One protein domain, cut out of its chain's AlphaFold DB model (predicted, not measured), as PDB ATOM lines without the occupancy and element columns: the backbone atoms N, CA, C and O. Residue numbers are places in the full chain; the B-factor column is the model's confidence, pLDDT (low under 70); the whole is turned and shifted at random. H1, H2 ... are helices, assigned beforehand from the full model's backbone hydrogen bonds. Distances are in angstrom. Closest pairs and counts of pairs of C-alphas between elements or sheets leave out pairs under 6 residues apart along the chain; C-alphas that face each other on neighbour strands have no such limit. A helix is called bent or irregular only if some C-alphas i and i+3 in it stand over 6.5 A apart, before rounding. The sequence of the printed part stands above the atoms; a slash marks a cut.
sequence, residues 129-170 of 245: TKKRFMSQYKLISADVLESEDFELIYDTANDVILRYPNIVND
ATOM      1  N   THR A 129     210.095 213.322 156.229       49.66
ATOM      2  CA  THR A 129     209.821 214.576 155.525       49.66
ATOM      3  C   THR A 129     208.496 215.202 155.956       49.66
ATOM      4  O   THR A 129     208.450 216.408 156.165       49.66
ATOM      5  N   LYS A 130     207.432 214.411 156.176       47.06
ATOM      6  CA  LYS A 130     206.116 214.944 156.584       47.06
ATOM      7  C   LYS A 130     206.105 215.475 158.018       47.06
ATOM      8  O   LYS A 130     205.444 216.473 158.288       47.06
ATOM      9  N   LYS A 131     206.891 214.874 158.920       48.78
ATOM     10  CA  LYS A 131     207.054 215.384 160.295       48.78
ATOM     11  C   LYS A 131     207.724 216.765 160.335       48.78
ATOM     12  O   LYS A 131     207.404 217.560 161.211       48.78
ATOM     13  N   ARG A 132     208.599 217.073 159.369       50.09
ATOM     14  CA  ARG A 132     209.315 218.356 159.294       50.09
ATOM     15  C   ARG A 132     208.415 219.522 158.868       50.09
ATOM     16  O   ARG A 132     208.554 220.615 159.405       50.09
ATOM     17  N   PHE A 133     207.466 219.279 157.963       47.88
ATOM     18  CA  PHE A 133     206.502 220.300 157.533       47.88
ATOM     19  C   PHE A 133     205.512 220.663 158.651       47.88
ATOM     20  O   PHE A 133     205.257 221.837 158.878       47.88
ATOM     21  N   MET A 134     205.037 219.691 159.439       46.91
ATOM     22  CA  MET A 134     204.143 219.971 160.576       46.91
ATOM     23  C   MET A 134     204.825 220.735 161.725       46.91
ATOM     24  O   MET A 134     204.169 221.512 162.413       46.91
ATOM     25  N   SER A 135     206.139 220.576 161.936       54.16
ATOM     26  CA  SER A 135     206.862 221.378 162.937       54.16
ATOM     27  C   SER A 135     207.016 222.853 162.556       54.16
ATOM     28  O   SER A 135     207.248 223.668 163.439       54.16
ATOM     29  N   GLN A 136     206.872 223.208 161.275       53.72
ATOM     30  CA  GLN A 136     206.919 224.606 160.833       53.72
ATOM     31  C   GLN A 136     205.642 225.361 161.230       53.72
ATOM     32  O   GLN A 136     205.723 226.509 161.649       53.72
ATOM     33  N   TYR A 137     204.488 224.686 161.233       54.53
ATOM     34  CA  TYR A 137     203.223 225.238 161.740       54.53
ATOM     35  C   TYR A 137     203.173 225.375 163.271       54.53
ATOM     36  O   TYR A 137     202.239 225.965 163.794       54.53
ATOM     37  N   LYS A 138     204.176 224.866 164.003       62.78
ATOM     38  CA  LYS A 138     204.344 225.124 165.446       62.78
ATOM     39  C   LYS A 138     205.190 226.362 165.757       62.78
ATOM     40  O   LYS A 138     205.402 226.658 166.928       62.78
ATOM     41  N   LEU A 139     205.728 227.040 164.743       68.00
ATOM     42  CA  LEU A 139     206.576 228.219 164.948       68.00
ATOM     43  C   LEU A 139     205.764 229.490 165.198       68.00
ATOM     44  O   LEU A 139     206.292 230.438 165.768       68.00
ATOM     45  N   ILE A 140     204.497 229.489 164.785       72.44
ATOM     46  CA  ILE A 140     203.553 230.587 164.971       72.44
ATOM     47  C   ILE A 140     202.413 230.049 165.835       72.44
ATOM     48  O   ILE A 140     201.864 228.984 165.547       72.44
ATOM     49  N   SER A 141     202.098 230.748 166.924       76.25
ATOM     50  CA  SER A 141     200.991 230.393 167.816       76.25
ATOM     51  C   SER A 141     199.649 230.548 167.092       76.25
ATOM     52  O   SER A 141     199.487 231.483 166.309       76.25
ATOM     53  N   ALA A 142     198.676 229.675 167.373       73.25
ATOM     54  CA  ALA A 142     197.333 229.758 166.779       73.25
ATOM     55  C   ALA A 142     196.668 231.120 167.046       73.25
ATOM     56  O   ALA A 142     196.102 231.713 166.135       73.25
ATOM     57  N   ASP A 143     196.878 231.666 168.244       74.38
ATOM     58  CA  ASP A 143     196.391 232.986 168.658       74.38
ATOM     59  C   ASP A 143     196.851 234.122 167.728       74.38
ATOM     60  O   ASP A 143     196.152 235.112 167.561       74.38
ATOM     61  N   VAL A 144     198.023 233.986 167.101       75.88
ATOM     62  CA  VAL A 144     198.571 234.984 166.168       75.88
ATOM     63  C   VAL A 144     197.986 234.806 164.765       75.88
ATOM     64  O   VAL A 144     197.816 235.783 164.047       75.88
ATOM     65  N   LEU A 145     197.658 233.571 164.371       74.81
ATOM     66  CA  LEU A 145     197.023 233.276 163.081       74.81
ATOM     67  C   LEU A 145     195.558 233.721 163.037       74.81
ATOM     68  O   LEU A 145     195.049 234.025 161.964       74.81
ATOM     69  N   GLU A 146     194.893 233.736 164.192       79.69
ATOM     70  CA  GLU A 146     193.511 234.196 164.350       79.69
ATOM     71  C   GLU A 146     193.416 235.679 164.755       79.69
ATOM     72  O   GLU A 146     192.319 236.228 164.825       79.69
ATOM     73  N   SER A 147     194.549 236.335 165.015       79.75
ATOM     74  CA  SER A 147     194.599 237.750 165.384       79.75
ATOM     75  C   SER A 147     194.277 238.655 164.193       79.75
ATOM     76  O   SER A 147     194.735 238.420 163.078       79.75
ATOM     77  N   GLU A 148     193.543 239.741 164.441       81.69
ATOM     78  CA  GLU A 148     193.356 240.845 163.483       81.69
ATOM     79  C   GLU A 148     194.413 241.955 163.658       81.69
ATOM     80  O   GLU A 148     194.503 242.870 162.841       81.69
ATOM     81  N   ASP A 149     195.225 241.885 164.719       85.56
ATOM     82  CA  ASP A 149     196.278 242.859 165.002       85.56
ATOM     83  C   ASP A 149     197.485 242.662 164.071       85.56
ATOM     84  O   ASP A 149     198.235 241.683 164.176       85.56
ATOM     85  N   PHE A 150     197.668 243.623 163.163       86.44
ATOM     86  CA  PHE A 150     198.745 243.630 162.181       86.44
ATOM     87  C   PHE A 150     200.134 243.742 162.822       86.44
ATOM     88  O   PHE A 150     201.064 243.095 162.340       86.44
ATOM     89  N   GLU A 151     200.293 244.506 163.910       87.25
ATOM     90  CA  GLU A 151     201.598 244.681 164.568       87.25
ATOM     91  C   GLU A 151     202.082 243.357 165.158       87.25
ATOM     92  O   GLU A 151     203.219 242.935 164.937       87.25
ATOM     93  N   LEU A 152     201.176 242.638 165.823       87.50
ATOM     94  CA  LEU A 152     201.465 241.327 166.394       87.50
ATOM     95  C   LEU A 152     201.857 240.309 165.311       87.50
ATOM     96  O   LEU A 152     202.803 239.536 165.490       87.50
ATOM     97  N   ILE A 153     201.157 240.305 164.173       86.94
ATOM     98  CA  ILE A 153     201.468 239.423 163.038       86.94
ATOM     99  C   ILE A 153     202.820 239.790 162.416       86.94
ATOM    100  O   ILE A 153     203.622 238.910 162.100       86.94
ATOM    101  N   TYR A 154     203.095 241.081 162.248       88.69
ATOM    102  CA  TYR A 154     204.334 241.570 161.656       88.69
ATOM    103  C   TYR A 154     205.558 241.225 162.511       88.69
ATOM    104  O   TYR A 154     206.552 240.696 161.998       88.69
ATOM    105  N   ASP A 155     205.474 241.472 163.816       88.06
ATOM    106  CA  ASP A 155     206.558 241.215 164.759       88.06
ATOM    107  C   ASP A 155     206.858 239.725 164.866       88.06
ATOM    108  O   ASP A 155     208.012 239.308 164.756       88.06
ATOM    109  N   THR A 156     205.823 238.897 164.998       87.25
ATOM    110  CA  THR A 156     205.981 237.439 165.064       87.25
ATOM    111  C   THR A 156     206.531 236.860 163.759       87.25
ATOM    112  O   THR A 156     207.413 235.997 163.800       87.25
ATOM    113  N   ALA A 157     206.091 237.355 162.598       85.69
ATOM    114  CA  ALA A 157     206.630 236.949 161.303       85.69
ATOM    115  C   ALA A 157     208.116 237.323 161.157       85.69
ATOM    116  O   ALA A 157     208.927 236.495 160.732       85.69
ATOM    117  N   ASN A 158     208.498 238.538 161.562       86.06
ATOM    118  CA  ASN A 158     209.899 238.960 161.589       86.06
ATOM    119  C   ASN A 158     210.735 238.120 162.558       86.06
ATOM    120  O   ASN A 158     211.842 237.704 162.207       86.06
ATOM    121  N   ASP A 159     210.207 237.820 163.741       85.62
ATOM    122  CA  ASP A 159     210.874 236.990 164.741       85.62
ATOM    123  C   ASP A 159     211.149 235.579 164.216       85.62
ATOM    124  O   ASP A 159     212.250 235.050 164.395       85.62
ATOM    125  N   VAL A 160     210.188 234.973 163.517       84.38
ATOM    126  CA  VAL A 160     210.368 233.657 162.889       84.38
ATOM    127  C   VAL A 160     211.464 233.708 161.825       84.38
ATOM    128  O   VAL A 160     212.308 232.812 161.772       84.38
ATOM    129  N   ILE A 161     211.512 234.766 161.018       82.19
ATOM    130  CA  ILE A 161     212.529 234.924 159.967       82.19
ATOM    131  C   ILE A 161     213.922 235.138 160.555       82.19
ATOM    132  O   ILE A 161     214.891 234.558 160.064       82.19
ATOM    133  N   LEU A 162     214.035 235.930 161.623       80.31
ATOM    134  CA  LEU A 162     215.303 236.164 162.312       80.31
ATOM    135  C   LEU A 162     215.812 234.904 163.019       80.31
ATOM    136  O   LEU A 162     217.007 234.614 162.973       80.31
ATOM    137  N   ARG A 163     214.920 234.142 163.663       80.44
ATOM    138  CA  ARG A 163     215.282 232.921 164.401       80.44
ATOM    139  C   ARG A 163     215.564 231.736 163.483       80.44
ATOM    140  O   ARG A 163     216.357 230.866 163.848       80.44
ATOM    141  N   TYR A 164     214.949 231.694 162.303       77.31
ATOM    142  CA  TYR A 164     215.050 230.564 161.384       77.31
ATOM    143  C   TYR A 164     215.399 230.980 159.944       77.31
ATOM    144  O   TYR A 164     214.608 230.762 159.022       77.31
ATOM    145  N   PRO A 165     216.633 231.461 159.702       72.12
ATOM    146  CA  PRO A 165     217.065 231.925 158.379       72.12
ATOM    147  C   PRO A 165     217.079 230.823 157.303       72.12
ATOM    148  O   PRO A 165     217.043 231.125 156.121       72.12
ATOM    149  N   ASN A 166     217.092 229.543 157.695       69.06
ATOM    150  CA  ASN A 166     217.131 228.398 156.773       69.06
ATOM    151  C   ASN A 166     215.746 227.835 156.401       69.06
ATOM    152  O   ASN A 166     215.666 226.888 155.621       69.06
ATOM    153  N   ILE A 167     214.654 228.332 157.000       67.44
ATOM    154  CA  ILE A 167     213.292 227.907 156.617       67.44
ATOM    155  C   ILE A 167     212.900 228.527 155.278       67.44
ATOM    156  O   ILE A 167     212.144 227.939 154.507       67.44
ATOM    157  N   VAL A 168     213.462 229.695 154.999       60.66
ATOM    158  CA  VAL A 168     213.159 230.501 153.838       60.66
ATOM    159  C   VAL A 168     214.433 230.615 153.011       60.66
ATOM    160  O   VAL A 168     215.338 231.367 153.347       60.66
ATOM    161  N   ASN A 169     214.505 229.867 151.913       62.59
ATOM    162  CA  ASN A 169     215.600 229.996 150.944       62.59
ATOM    163  C   ASN A 169     215.504 231.287 150.107       62.59
ATOM    164  O   ASN A 169     216.398 231.561 149.310       62.59
ATOM    165  N   ASP A 170     214.430 232.062 150.269       63.44
ATOM    166  CA  ASP A 170     214.212 233.318 149.566       63.44
ATOM    167  C   ASP A 170     214.800 234.494 150.349       63.44
ATOM    168  O   ASP A 170     214.238 234.977 151.334       63.44
TER     169      ASP A 170
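Overview. This is residues 129 to 170 of the 245 residues of an uncharacterized protein of [Candida] pseudohaemulonii (UniProt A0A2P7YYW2). The printed part folds back on itself as a loose U: one limb runs from H1 through a short link to the small helix H2, residues 146 to 149 make the turn, and the long helix H3 comes back as the other limb. H2 packs on the beginning of H3 near the turn, while H1, at the far end of its limb, sticks out free with residues 129 to 135; residues 164 to 170 make a tail after H3. The printed part has 42 residues with three named helices, in the order H1, H2, H3, and no named strand; the class is all helix, and 26 of the residues are in the helices. The whole is only just loose, close to compact, with a radius of gyration of the C-alphas of 11.3 A, and it is elongated, spanning 32 by 19 by 14 A.

Arrangement. H1, residues 129 to 136, touches no helix and is apart from both others. A tight link of 5 residues joins it to H2, residues 142 to 145. A tight link of 4 residues then joins H2 to H3, residues 150 to 163. H2 and H3 touch, with 4 pairs of C-alphas within 8 A; the closest are those of Val 144 and Ile 153, 6.2 A apart. H3 touches H2 with residues 152 to 156 alone, and the centres of the two helices are 11.8 A apart. Residues 146 to 151 stand free. In H3 every O i to N i+4 pair is within hydrogen-bond range, and in H1 2 of 4 are. H2 is too short for such a pair, but its one O i to N i+3 pair is within range.

Along the chain. H1 begins at C-alpha 129, at (209.821, 214.576, 155.525), and measures 11.7 A from first to last C-alpha. H2, from Ala 142 to Leu 145, is a helix of four residues, with C-alpha 142 at (197.333, 229.758, 166.779). H3, from Phe 150 to Arg 163, is the longest helix, 14 residues and 19.8 A; it ends at C-alpha 163, at (215.282, 232.921, 164.401). No helix is bent or irregular.

Size, cuts and confidence. The two C-alphas farthest apart are those of Thr 129 and Asp 149, 32.8 A. The first and last printed C-alphas, of Thr 129 and Asp 170, are 20.2 A apart. The printed part has no cut, and neither link between helices is long. The mean pLDDT of the printed part of this model is 72.1; 16 residues are under 70, namely 129 to 139 and 166 to 170. The mean is 50 in H1, 75 in H2 and 85 in H3.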